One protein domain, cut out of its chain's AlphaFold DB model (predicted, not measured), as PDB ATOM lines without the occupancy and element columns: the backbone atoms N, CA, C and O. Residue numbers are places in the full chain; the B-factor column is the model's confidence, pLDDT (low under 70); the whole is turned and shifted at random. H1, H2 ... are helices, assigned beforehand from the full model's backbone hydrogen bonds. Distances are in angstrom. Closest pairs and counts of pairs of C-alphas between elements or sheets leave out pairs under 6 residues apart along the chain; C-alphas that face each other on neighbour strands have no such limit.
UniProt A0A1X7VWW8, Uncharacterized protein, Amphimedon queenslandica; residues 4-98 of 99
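AT A GLANCE: This is residues 4 to 98 of the 99 residues of an uncharacterized protein of Amphimedon queenslandica (UniProt A0A1X7VWW8). This is an open frame of helices: H4 and H5 follow end to end, hairpin H2 and H3 sits near H4, and H1 meets H5 near its start. Link 64 to 78 folds back from H5 to H6, whose residues 79 to 84 and 86 to 96 stick out. The 95 printed residues hold six named helices, H1 to H6, and no named strand: all helix, only just loose, close to extended, radius of gyration of the C-alphas 18.4 A, spans 54 by 39 by 21 A.

HOW THE PARTS SIT: H1, residues 4 to 14, and H5, residues 51 to 63, only just touch, only at their ends, with 3 pairs of C-alphas within 8 A; H5 uses residues 52 to 53 alone. The closest C-alphas are Met 14 and Pro 53, 6.1 A. H2, residues 20 to 26, and H3, residues 32 to 41, form a hairpin; closest C-alphas Val 26 and Leu 35, 6.2 A. H4, residues 43 to 49, is close but not clearly touching to H2; closest C-alphas Phe 22 and Asp 45, 7.0 A. H6, residues 79 to 96, touches no helix. O i to N i+4 pairs are within hydrogen-bond range throughout H1, H2, H4 and H6, in H3 5 of 6, in H5 8 of 9.

IN THESE COORDINATES: H1 begins at C-alpha 4 (-50.121, 24.117, 3.068); H6, 26.2 A long, ends at C-alpha 96 (-73.433, 23.089, 38.425).

THE WHOLE: The printed part has no cut. The H5 to H6 link is long. Residues 92 to 98 have pLDDT under 70.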
ATOM      1  N   VAL A   4     -50.033  25.138   2.014       78.00
ATOM      2  CA  VAL A   4     -50.121  24.117   3.068       78.00
ATOM      3  C   VAL A   4     -49.547  22.781   2.595       78.00
ATOM      4  O   VAL A   4     -48.783  22.152   3.320       78.00
ATOM      5  N   ASN A   5     -49.855  22.366   1.362       82.94
ATOM      6  CA  ASN A   5     -49.350  21.105   0.820       82.94
ATOM      7  C   ASN A   5     -47.822  21.117   0.655       82.94
ATOM      8  O   ASN A   5     -47.162  20.121   0.930       82.94
ATOM      9  N   LEU A   6     -47.259  22.257   0.240       85.31
ATOM     10  CA  LEU A   6     -45.806  22.436   0.164       85.31
ATOM     11  C   LEU A   6     -45.166  22.385   1.555       85.31
ATOM     12  O   LEU A   6     -44.157  21.709   1.735       85.31
ATOM     13  N   GLY A   7     -45.782  23.033   2.548       84.94
ATOM     14  CA  GLY A   7     -45.315  22.989   3.934       84.94
ATOM     15  C   GLY A   7     -45.257  21.566   4.498       84.94
ATOM     16  O   GLY A   7     -44.248  21.179   5.084       84.94
ATOM     17  N   ILE A   8     -46.291  20.756   4.256       84.06
ATOM     18  CA  ILE A   8     -46.329  19.354   4.705       84.06
ATOM     19  C   ILE A   8     -45.223  18.525   4.034       84.06
ATOM     20  O   ILE A   8     -44.539  17.758   4.710       84.06
ATOM     21  N   GLN A   9     -44.985  18.711   2.731       85.25
ATOM     22  CA  GLN A   9     -43.896  18.017   2.031       85.25
ATOM     23  C   GLN A   9     -42.511  18.411   2.559       85.25
ATOM     24  O   GLN A   9     -41.620  17.564   2.633       85.25
ATOM     25  N   CYS A  10     -42.314  19.671   2.956       87.50
ATOM     26  CA  CYS A  10     -41.070  20.085   3.602       87.50
ATOM     27  C   CYS A  10     -40.866  19.356   4.934       87.50
ATOM     28  O   CYS A  10     -39.779  18.834   5.168       87.50
ATOM     29  N   ILE A  11     -41.909  19.235   5.762       88.25
ATOM     30  CA  ILE A  11     -41.840  18.475   7.022       88.25
ATOM     31  C   ILE A  11     -41.490  17.006   6.748       88.25
ATOM     32  O   ILE A  11     -40.627  16.448   7.421       88.25
ATOM     33  N   GLN A  12     -42.089  16.396   5.721       85.75
ATOM     34  CA  GLN A  12     -41.770  15.023   5.320       85.75
ATOM     35  C   GLN A  12     -40.295  14.846   4.931       85.75
ATOM     36  O   GLN A  12     -39.735  13.786   5.181       85.75
ATOM     37  N   ARG A  13     -39.664  15.853   4.316       88.69
ATOM     38  CA  ARG A  13     -38.235  15.803   3.961       88.69
ATOM     39  C   ARG A  13     -37.308  16.049   5.147       88.69
ATOM     40  O   ARG A  13     -36.173  15.595   5.115       88.69
ATOM     41  N   MET A  14     -37.769  16.810   6.134       91.56
ATOM     42  CA  MET A  14     -36.985  17.177   7.313       91.56
ATOM     43  C   MET A  14     -37.024  16.129   8.420       91.56
ATOM     44  O   MET A  14     -36.118  16.094   9.242       91.56
ATOM     45  N   ARG A  15     -38.078  15.311   8.487       93.06
ATOM     46  CA  ARG A  15     -38.188  14.270   9.511       93.06
ATOM     47  C   ARG A  15     -37.044  13.259   9.381       93.06
ATOM     48  O   ARG A  15     -36.627  12.927   8.272       93.06
ATOM     49  N   SER A  16     -36.596  12.714  10.505       92.69
ATOM     50  CA  SER A  16     -35.684  11.571  10.495       92.69
ATOM     51  C   SER A  16     -36.437  10.290  10.130       92.69
ATOM     52  O   SER A  16     -37.652  10.195  10.316       92.69
ATOM     53  N   LEU A  17     -35.739   9.300   9.577       90.69
ATOM     54  CA  LEU A  17     -36.340   7.992   9.316       90.69
ATOM     55  C   LEU A  17     -36.650   7.288  10.644       90.69
ATOM     56  O   LEU A  17     -35.842   7.338  11.572       90.69
ATOM     57  N   GLY A  18     -37.825   6.664  10.723       88.88
ATOM     58  CA  GLY A  18     -38.178   5.778  11.833       88.88
ATOM     59  C   GLY A  18     -37.629   4.366  11.623       88.88
ATOM     60  O   GLY A  18     -36.700   4.148  10.841       88.88
ATOM     61  N   SER A  19     -38.224   3.390  12.306       92.81
ATOM     62  CA  SER A  19     -37.969   1.970  12.060       92.81
ATOM     63  C   SER A  19     -38.298   1.551  10.618       92.81
ATOM     64  O   SER A  19     -39.162   2.129   9.953       92.81
ATOM     65  N   ASN A  20     -37.635   0.502  10.122       93.44
ATOM     66  CA  ASN A  20     -37.912  -0.033   8.786       93.44
ATOM     67  C   ASN A  20     -39.363  -0.523   8.668       93.44
ATOM     68  O   ASN A  20     -39.986  -0.389   7.618       93.44
ATOM     69  N   GLU A  21     -39.906  -1.094   9.740       92.81
ATOM     70  CA  GLU A  21     -41.291  -1.540   9.839       92.81
ATOM     71  C   GLU A  21     -42.260  -0.366   9.674       92.81
ATOM     72  O   GLU A  21     -43.202  -0.461   8.883       92.81
ATOM     73  N   PHE A  22     -41.995   0.752  10.356       91.25
ATOM     74  CA  PHE A  22     -42.778   1.977  10.230       91.25
ATOM     75  C   PHE A  22     -42.727   2.541   8.805       91.25
ATOM     76  O   PHE A  22     -43.776   2.777   8.201       91.25
ATOM     77  N   GLU A  23     -41.532   2.699   8.228       91.81
ATOM     78  CA  GLU A  23     -41.367   3.250   6.876       91.81
ATOM     79  C   GLU A  23     -42.062   2.379   5.813       91.81
ATOM     80  O   GLU A  23     -42.747   2.888   4.919       91.81
ATOM     81  N   ASN A  24     -41.958   1.054   5.945       92.38
ATOM     82  CA  ASN A  24     -42.632   0.096   5.068       92.38
ATOM     83  C   ASN A  24     -44.155   0.081   5.247       92.38
ATOM     84  O   ASN A  24     -44.876  -0.275   4.315       92.38
ATOM     85  N   CYS A  25     -44.657   0.405   6.439       91.12
ATOM     86  CA  CYS A  25     -46.088   0.509   6.697       91.12
ATOM     87  C   CYS A  25     -46.656   1.781   6.058       91.12
ATOM     88  O   CYS A  25     -47.598   1.704   5.273       91.12
ATOM     89  N   VAL A  26     -46.024   2.932   6.310       87.81
ATOM     90  CA  VAL A  26     -46.464   4.244   5.812       87.81
ATOM     91  C   VAL A  26     -46.427   4.330   4.286       87.81
ATOM     92  O   VAL A  26     -47.321   4.917   3.684       87.81
ATOM     93  N   THR A  27     -45.435   3.716   3.638       87.62
ATOM     94  CA  THR A  27     -45.344   3.679   2.163       87.62
ATOM     95  C   THR A  27     -46.453   2.869   1.493       87.62
ATOM     96  O   THR A  27     -46.688   3.056   0.302       87.62
ATOM     97  N   LYS A  28     -47.140   1.994   2.234       90.56
ATOM     98  CA  LYS A  28     -48.285   1.206   1.752       90.56
ATOM     99  C   LYS A  28     -49.635   1.857   2.069       90.56
ATOM    100  O   LYS A  28     -50.667   1.285   1.734       90.56
ATOM    101  N   CYS A  29     -49.651   2.998   2.756       90.62
ATOM    102  CA  CYS A  29     -50.885   3.707   3.068       90.62
ATOM    103  C   CYS A  29     -51.361   4.506   1.847       90.62
ATOM    104  O   CYS A  29     -50.747   5.509   1.483       90.62
ATOM    105  N   ASP A  30     -52.500   4.116   1.275       89.31
ATOM    106  CA  ASP A  30     -53.095   4.793   0.112       89.31
ATOM    107  C   ASP A  30     -54.115   5.877   0.505       89.31
ATOM    108  O   ASP A  30     -54.590   6.648  -0.334       89.31
ATOM    109  N   SER A  31     -54.458   5.973   1.794       88.62
ATOM    110  CA  SER A  31     -55.374   6.985   2.312       88.62
ATOM    111  C   SER A  31     -54.911   7.585   3.639       88.62
ATOM    112  O   SER A  31     -54.160   6.992   4.414       88.62
ATOM    113  N   LEU A  32     -55.433   8.778   3.951       84.69
ATOM    114  CA  LEU A  32     -55.225   9.414   5.257       84.69
ATOM    115  C   LEU A  32     -55.793   8.584   6.414       84.69
ATOM    116  O   LEU A  32     -55.324   8.719   7.543       84.69
ATOM    117  N   LYS A  33     -56.807   7.750   6.151       88.50
ATOM    118  CA  LYS A  33     -57.372   6.854   7.159       88.50
ATOM    119  C   LYS A  33     -56.368   5.756   7.507       88.50
ATOM    120  O   LYS A  33     -56.057   5.594   8.683       88.50
ATOM    121  N   ASP A  34     -55.811   5.100   6.493       88.81
ATOM    122  CA  ASP A  34     -54.822   4.029   6.673       88.81
ATOM    123  C   ASP A  34     -53.567   4.569   7.355       88.81
ATOM    124  O   ASP A  34     -53.049   3.965   8.293       88.81
ATOM    125  N   LEU A  35     -53.134   5.769   6.954       87.31
ATOM    126  CA  LEU A  35     -52.021   6.458   7.595       87.31
ATOM    127  C   LEU A  35     -52.301   6.718   9.080       87.31
ATOM    128  O   LEU A  35     -51.436   6.498   9.919       87.31
ATOM    129  N   ARG A  36     -53.508   7.174   9.435       86.81
ATOM    130  CA  ARG A  36     -53.879   7.442  10.832       86.81
ATOM    131  C   ARG A  36     -53.879   6.174  11.683       86.81
ATOM    132  O   ARG A  36     -53.442   6.214  12.834       86.81
ATOM    133  N   GLU A  37     -54.374   5.073  11.129       87.88
ATOM    134  CA  GLU A  37     -54.362   3.771  11.792       87.88
ATOM    135  C   GLU A  37     -52.920   3.288  11.997       87.88
ATOM    136  O   GLU A  37     -52.540   3.008  13.134       87.88
ATOM    137  N   ALA A  38     -52.081   3.334  10.957       85.69
ATOM    138  CA  ALA A  38     -50.654   3.024  11.055       85.69
ATOM    139  C   ALA A  38     -49.955   3.880  12.123       85.69
ATOM    140  O   ALA A  38     -49.239   3.365  12.981       85.69
ATOM    141  N   CYS A  39     -50.234   5.185  12.156       84.56
ATOM    142  CA  CYS A  39     -49.652   6.089  13.143       84.56
ATOM    143  C   CYS A  39     -50.008   5.748  14.595       84.56
ATOM    144  O   CYS A  39     -49.274   6.110  15.513       84.56
ATOM    145  N   THR A  40     -51.121   5.049  14.819       86.44
ATOM    146  CA  THR A  40     -51.520   4.613  16.162       86.44
ATOM    147  C   THR A  40     -50.641   3.457  16.650       86.44
ATOM    148  O   THR A  40     -50.344   3.376  17.840       86.44
ATOM    149  N   SER A  41     -50.181   2.599  15.737       89.50
ATOM    150  CA  SER A  41     -49.308   1.456  16.030       89.50
ATOM    151  C   SER A  41     -47.826   1.823  16.172       89.50
ATOM    152  O   SER A  41     -47.083   1.068  16.787       89.50
ATOM    153  N   PHE A  42     -47.403   2.978  15.646       90.62
ATOM    154  CA  PHE A  42     -45.997   3.413  15.592       90.62
ATOM    155  C   PHE A  42     -45.770   4.775  16.272       90.62
ATOM    156  O   PHE A  42     -45.066   5.650  15.762       90.62
ATOM    157  N   LYS A  43     -46.402   4.990  17.431       88.31
ATOM    158  CA  LYS A  43     -46.399   6.288  18.123       88.31
ATOM    159  C   LYS A  43     -44.988   6.770  18.486       88.31
ATOM    160  O   LYS A  43     -44.680   7.950  18.300       88.31
ATOM    161  N   GLU A  44     -44.135   5.880  18.985       89.69
ATOM    162  CA  GLU A  44     -42.743   6.191  19.323       89.69
ATOM    163  C   GLU A  44     -41.926   6.569  18.082       89.69
ATOM    164  O   GLU A  44     -41.290   7.625  18.084       89.69
ATOM    165  N   ASP A  45     -41.999   5.778  17.005       91.31
ATOM    166  CA  ASP A  45     -41.304   6.059  15.739       91.31
ATOM    167  C   ASP A  45     -41.687   7.431  15.179       91.31
ATOM    168  O   ASP A  45     -40.822   8.208  14.779       91.31
ATOM    169  N   ILE A  46     -42.972   7.783  15.225       89.56
ATOM    170  CA  ILE A  46     -43.458   9.099  14.789       89.56
ATOM    171  C   ILE A  46     -42.922  10.212  15.676       89.56
ATOM    172  O   ILE A  46     -42.511  11.261  15.178       89.56
ATOM    173  N   THR A  47     -42.934   9.997  16.991       89.00
ATOM    174  CA  THR A  47     -42.453  10.988  17.960       89.00
ATOM    175  C   THR A  47     -40.974  11.285  17.736       89.00
ATOM    176  O   THR A  47     -40.576  12.449  17.753       89.00
ATOM    177  N   ILE A  48     -40.175  10.249  17.479       91.38
ATOM    178  CA  ILE A  48     -38.746  10.369  17.186       91.38
ATOM    179  C   ILE A  48     -38.536  11.023  15.818       91.38
ATOM    180  O   ILE A  48     -37.807  12.010  15.722       91.38
ATOM    181  N   SER A  49     -39.220  10.518  14.788       92.00
ATOM    182  CA  SER A  49     -39.120  10.989  13.403       92.00
ATOM    183  C   SER A  49     -39.402  12.489  13.284       92.00
ATOM    184  O   SER A  49     -38.677  13.227  12.615       92.00
ATOM    185  N   LEU A  50     -40.437  12.968  13.979       91.62
ATOM    186  CA  LEU A  50     -40.883  14.360  13.922       91.62
ATOM    187  C   LEU A  50     -40.218  15.277  14.953       91.62
ATOM    188  O   LEU A  50     -40.547  16.463  14.986       91.62
ATOM    189  N   LYS A  51     -39.305  14.778  15.793       92.00
ATOM    190  CA  LYS A  51     -38.706  15.582  16.866       92.00
ATOM    191  C   LYS A  51     -37.988  16.819  16.326       92.00
ATOM    192  O   LYS A  51     -38.318  17.935  16.706       92.00
ATOM    193  N   GLU A  52     -37.063  16.625  15.393       91.62
ATOM    194  CA  GLU A  52     -36.274  17.715  14.808       91.62
ATOM    195  C   GLU A  52     -37.136  18.797  14.126       91.62
ATOM    196  O   GLU A  52     -36.993  19.974  14.473       91.62
ATOM    197  N   PRO A  53     -38.076  18.463  13.214       93.50
ATOM    198  CA  PRO A  53     -38.925  19.489  12.619       93.50
ATOM    199  C   PRO A  53     -39.838  20.170  13.648       93.50
ATOM    200  O   PRO A  53     -40.104  21.365  13.507       93.50
ATOM    201  N   LYS A  54     -40.292  19.467  14.697       91.94
ATOM    202  CA  LYS A  54     -41.048  20.091  15.795       91.94
ATOM    203  C   LYS A  54     -40.198  21.103  16.559       91.94
ATOM    204  O   LYS A  54     -40.649  22.230  16.732       91.94
ATOM    205  N   ASP A  55     -38.984  20.738  16.963       92.31
ATOM    206  CA  ASP A  55     -38.084  21.613  17.724       92.31
ATOM    207  C   ASP A  55     -37.759  22.894  16.937       92.31
ATOM    208  O   ASP A  55     -37.805  24.003  17.483       92.31
ATOM    209  N   LEU A  56     -37.516  22.765  15.626       92.25
ATOM    210  CA  LEU A  56     -37.286  23.914  14.750       92.25
ATOM    211  C   LEU A  56     -38.512  24.830  14.667       92.25
ATOM    212  O   LEU A  56     -38.383  26.046  14.827       92.25
ATOM    213  N   LEU A  57     -39.698  24.270  14.414       90.94
ATOM    214  CA  LEU A  57     -40.932  25.052  14.325       90.94
ATOM    215  C   LEU A  57     -41.243  25.749  15.652       90.94
ATOM    216  O   LEU A  57     -41.579  26.932  15.647       90.94
ATOM    217  N   SER A  58     -41.061  25.063  16.781       91.88
ATOM    218  CA  SER A  58     -41.209  25.642  18.117       91.88
ATOM    219  C   SER A  58     -40.249  26.812  18.332       91.88
ATOM    220  O   SER A  58     -40.671  27.884  18.768       91.88
ATOM    221  N   SER A  59     -38.974  26.652  17.960       92.75
ATOM    222  CA  SER A  59     -37.967  27.717  18.054       92.75
ATOM    223  C   SER A  59     -38.332  28.942  17.211       92.75
ATOM    224  O   SER A  59     -38.187  30.078  17.667       92.75
ATOM    225  N   ILE A  60     -38.841  28.726  15.993       91.69
ATOM    226  CA  ILE A  60     -39.319  29.809  15.128       91.69
ATOM    227  C   ILE A  60     -40.510  30.512  15.781       91.69
ATOM    228  O   ILE A  60     -40.484  31.732  15.906       91.69
ATOM    229  N   MET A  61     -41.516  29.765  16.239       91.38
ATOM    230  CA  MET A  61     -42.735  30.333  16.821       91.38
ATOM    231  C   MET A  61     -42.445  31.198  18.049       91.38
ATOM    232  O   MET A  61     -42.917  32.326  18.106       91.38
ATOM    233  N   VAL A  62     -41.605  30.738  18.981       92.69
ATOM    234  CA  VAL A  62     -41.253  31.502  20.199       92.69
ATOM    235  C   VAL A  62     -40.548  32.833  19.889       92.69
ATOM    236  O   VAL A  62     -40.583  33.766  20.692       92.69
ATOM    237  N   ARG A  63     -39.899  32.943  18.724       92.50
ATOM    238  CA  ARG A  63     -39.242  34.178  18.267       92.50
ATOM    239  C   ARG A  63     -40.190  35.139  17.561       92.50
ATOM    240  O   ARG A  63     -39.825  36.299  17.379       92.50
ATOM    241  N   LEU A  64     -41.348  34.661  17.119       92.69
ATOM    242  CA  LEU A  64     -42.343  35.495  16.468       92.69
ATOM    243  C   LEU A  64     -43.153  36.258  17.518       92.69
ATOM    244  O   LEU A  64     -43.403  35.790  18.631       92.69
ATOM    245  N   GLU A  65     -43.606  37.437  17.120       92.56
ATOM    246  CA  GLU A  65     -44.544  38.243  17.883       92.56
ATOM    247  C   GLU A  65     -45.613  38.810  16.954       92.56
ATOM    248  O   GLU A  65     -45.386  39.046  15.766       92.56
ATOM    249  N   SER A  66     -46.800  39.013  17.504       89.19
ATOM    250  CA  SER A  66     -47.927  39.626  16.820       89.19
ATOM    251  C   SER A  66     -48.490  40.715  17.717       89.19
ATOM    252  O   SER A  66     -48.881  40.449  18.847       89.19
ATOM    253  N   LYS A  67     -48.540  41.955  17.213       91.62
ATOM    254  CA  LYS A  67     -49.032  43.131  17.958       91.62
ATOM    255  C   LYS A  67     -48.327  43.347  19.312       91.62
ATOM    256  O   LYS A  67     -48.947  43.811  20.260       91.62
ATOM    257  N   GLY A  68     -47.035  43.024  19.384       90.38
ATOM    258  CA  GLY A  68     -46.234  43.131  20.608       90.38
ATOM    259  C   GLY A  68     -46.406  41.965  21.588       90.38
ATOM    260  O   GLY A  68     -45.796  41.980  22.654       90.38
ATOM    261  N   GLU A  69     -47.196  40.946  21.242       90.75
ATOM    262  CA  GLU A  69     -47.352  39.728  22.038       90.75
ATOM    263  C   GLU A  69     -46.574  38.570  21.414       90.75
ATOM    264  O   GLU A  69     -46.710  38.279  20.223       90.75
ATOM    265  N   LYS A  70     -45.766  37.880  22.223       90.81
ATOM    266  CA  LYS A  70     -45.026  36.694  21.779       90.81
ATOM    267  C   LYS A  70     -45.955  35.496  21.643       90.81
ATOM    268  O   LYS A  70     -46.853  35.293  22.466       90.81
ATOM    269  N   PHE A  71     -45.695  34.655  20.647       91.56
ATOM    270  CA  PHE A  71     -46.365  33.362  20.580       91.56
ATOM    271  C   PHE A  71     -45.867  32.449  21.700       91.56
ATOM    272  O   PHE A  71     -44.677  32.397  22.014       91.56
ATOM    273  N   HIS A  72     -46.803  31.702  22.276       89.12
ATOM    274  CA  HIS A  72     -46.520  30.670  23.261       89.12
ATOM    275  C   HIS A  72     -46.660  29.312  22.586       89.12
ATOM    276  O   HIS A  72     -47.636  29.057  21.878       89.12
ATOM    277  N   VAL A  73     -45.675  28.450  22.803       89.12
ATOM    278  CA  VAL A  73     -45.712  27.060  22.355       89.12
ATOM    279  C   VAL A  73     -45.946  26.194  23.582       89.12
ATOM    280  O   VAL A  73     -45.355  26.434  24.634       89.12
ATOM    281  N   PHE A  74     -46.822  25.208  23.443       87.44
ATOM    282  CA  PHE A  74     -47.158  24.266  24.500       87.44
ATOM    283  C   PHE A  74     -46.742  22.867  24.073       87.44
ATOM    284  O   PHE A  74     -46.892  22.493  22.906       87.44
ATOM    285  N   GLU A  75     -46.255  22.090  25.032       85.81
ATOM    286  CA  GLU A  75     -46.061  20.664  24.821       85.81
ATOM    287  C   GLU A  75     -47.407  19.952  24.692       85.81
ATOM    288  O   GLU A  75     -48.441  20.398  25.193       85.81
ATOM    289  N   SER A  76     -47.397  18.830  23.976       83.44
ATOM    290  CA  SER A  76     -48.591  17.995  23.867       83.44
ATOM    291  C   SER A  76     -48.908  17.378  25.223       83.44
ATOM    292  O   SER A  76     -48.035  16.762  25.831       83.44
ATOM    293  N   ALA A  77     -50.163  17.499  25.656       86.38
ATOM    294  CA  ALA A  77     -50.612  16.897  26.900       86.38
ATOM    295  C   ALA A  77     -50.375  15.378  26.890       86.38
ATOM    296  O   ALA A  77     -50.676  14.667  25.922       86.38
ATOM    297  N   THR A  78     -49.839  14.880  27.993       87.62
ATOM    298  CA  THR A  78     -49.741  13.459  28.286       87.62
ATOM    299  C   THR A  78     -51.135  12.860  28.450       87.62
ATOM    300  O   THR A  78     -52.117  13.547  28.732       87.62
ATOM    301  N   LYS A  79     -51.234  11.533  28.307       86.69
ATOM    302  CA  LYS A  79     -52.498  10.819  28.530       86.69
ATOM    303  C   LYS A  79     -53.070  11.112  29.923       86.69
ATOM    304  O   LYS A  79     -54.268  11.335  30.038       86.69
ATOM    305  N   ARG A  80     -52.199  11.179  30.932       91.50
ATOM    306  CA  ARG A  80     -52.569  11.484  32.314       91.50
ATOM    307  C   ARG A  80     -53.115  12.900  32.464       91.50
ATOM    308  O   ARG A  80     -54.176  13.063  33.034       91.50
ATOM    309  N   GLU A  81     -52.452  13.905  31.893       91.62
ATOM    310  CA  GLU A  81     -52.959  15.287  31.936       91.62
ATOM    311  C   GLU A  81     -54.328  15.410  31.255       91.62
ATOM    312  O   GLU A  81     -55.190  16.151  31.718       91.62
ATOM    313  N   ILE A  82     -54.557  14.656  30.175       90.06
ATOM    314  CA  ILE A  82     -55.867  14.597  29.518       90.06
ATOM    315  C   ILE A  82     -56.908  13.931  30.430       90.06
ATOM    316  O   ILE A  82     -58.022  14.439  30.538       90.06
ATOM    317  N   GLU A  83     -56.571  12.813  31.077       92.31
ATOM    318  CA  GLU A  83     -57.442  12.122  32.041       92.31
ATOM    319  C   GLU A  83     -57.787  13.025  33.235       92.31
ATOM    320  O   GLU A  83     -58.966  13.193  33.538       92.31
ATOM    321  N   ASP A  84     -56.796  13.698  33.825       93.31
ATOM    322  CA  ASP A  84     -56.973  14.638  34.937       93.31
ATOM    323  C   ASP A  84     -57.916  15.793  34.541       93.31
ATOM    324  O   ASP A  84     -58.826  16.161  35.289       93.31
ATOM    325  N   ILE A  85     -57.761  16.343  33.329       91.25
ATOM    326  CA  ILE A  85     -58.677  17.362  32.791       91.25
ATOM    327  C   ILE A  85     -60.101  16.807  32.672       91.25
ATOM    328  O   ILE A  85     -61.059  17.491  33.045       91.25
ATOM    329  N   TRP A  86     -60.268  15.583  32.163       90.19
ATOM    330  CA  TRP A  86     -61.584  14.954  32.051       90.19
ATOM    331  C   TRP A  86     -62.236  14.722  33.408       90.19
ATOM    332  O   TRP A  86     -63.435  14.969  33.545       90.19
ATOM    333  N   GLU A  87     -61.472  14.308  34.415       92.00
ATOM    334  CA  GLU A  87     -61.971  14.160  35.780       92.00
ATOM    335  C   GLU A  87     -62.443  15.502  36.340       92.00
ATOM    336  O   GLU A  87     -63.568  15.592  36.837       92.00
ATOM    337  N   ILE A  88     -61.650  16.566  36.194       91.25
ATOM    338  CA  ILE A  88     -62.034  17.914  36.637       91.25
ATOM    339  C   ILE A  88     -63.315  18.374  35.933       91.25
ATOM    340  O   ILE A  88     -64.229  18.884  36.585       91.25
ATOM    341  N   LEU A  89     -63.420  18.184  34.616       89.19
ATOM    342  CA  LEU A  89     -64.603  18.561  33.835       89.19
ATOM    343  C   LEU A  89     -65.845  17.752  34.232       89.19
ATOM    344  O   LEU A  89     -66.936  18.311  34.349       89.19
ATOM    345  N   ALA A  90     -65.692  16.453  34.482       83.38
ATOM    346  CA  ALA A  90     -66.786  15.605  34.939       83.38
ATOM    347  C   ALA A  90     -67.281  16.033  36.331       83.38
ATOM    348  O   ALA A  90     -68.486  16.184  36.534       83.38
ATOM    349  N   HIS A  91     -66.371  16.310  37.271       72.44
ATOM    350  CA  HIS A  91     -66.718  16.720  38.635       72.44
ATOM    351  C   HIS A  91     -67.277  18.147  38.711       72.44
ATOM    352  O   HIS A  91     -68.208  18.406  39.472       72.44
ATOM    353  N   SER A  92     -66.770  19.076  37.899       63.03
ATOM    354  CA  SER A  92     -67.289  20.450  37.842       63.03
ATOM    355  C   SER A  92     -68.700  20.522  37.251       63.03
ATOM    356  O   SER A  92     -69.508  21.332  37.709       63.03
ATOM    357  N   ARG A  93     -69.060  19.619  36.327       55.75
ATOM    358  CA  ARG A  93     -70.435  19.507  35.810       55.75
ATOM    359  C   ARG A  93     -71.429  19.029  36.877       55.75
ATOM    360  O   ARG A  93     -72.540  19.545  36.937       55.75
ATOM    361  N   PHE A  94     -71.005  18.145  37.785       52.47
ATOM    362  CA  PHE A  94     -71.823  17.702  38.927       52.47
ATOM    363  C   PHE A  94     -72.106  18.800  39.966       52.47
ATOM    364  O   PHE A  94     -73.092  18.700  40.697       52.47
ATOM    365  N   ILE A  95     -71.269  19.840  40.053       54.62
ATOM    366  CA  ILE A  95     -71.473  20.964  40.985       54.62
ATOM    367  C   ILE A  95     -72.469  21.987  40.415       54.62
ATOM    368  O   ILE A  95     -73.193  22.619  41.183       54.62
ATOM    369  N   ILE A  96     -72.532  22.135  39.089       55.78
ATOM    370  CA  ILE A  96     -73.433  23.089  38.425       55.78
ATOM    371  C   ILE A  96     -74.871  22.546  38.357       55.78
ATOM    372  O   ILE A  96     -75.797  23.318  38.556       55.78
ATOM    373  N   ASP A  97     -75.066  21.235  38.179       53.22
ATOM    374  CA  ASP A  97     -76.405  20.606  38.114       53.22
ATOM    375  C   ASP A  97     -77.079  20.391  39.490       53.22
ATOM    376  O   ASP A  97     -78.200  19.892  39.574       53.22
ATOM    377  N   LYS A  98     -76.398  20.726  40.596       50.53
ATOM    378  CA  LYS A  98     -76.921  20.605  41.974       50.53
ATOM    379  C   LYS A  98     -77.242  21.946  42.651       50.53
ATOM    380  O   LYS A  98     -77.493  21.955  43.858       50.53
TER     381      LYS A  98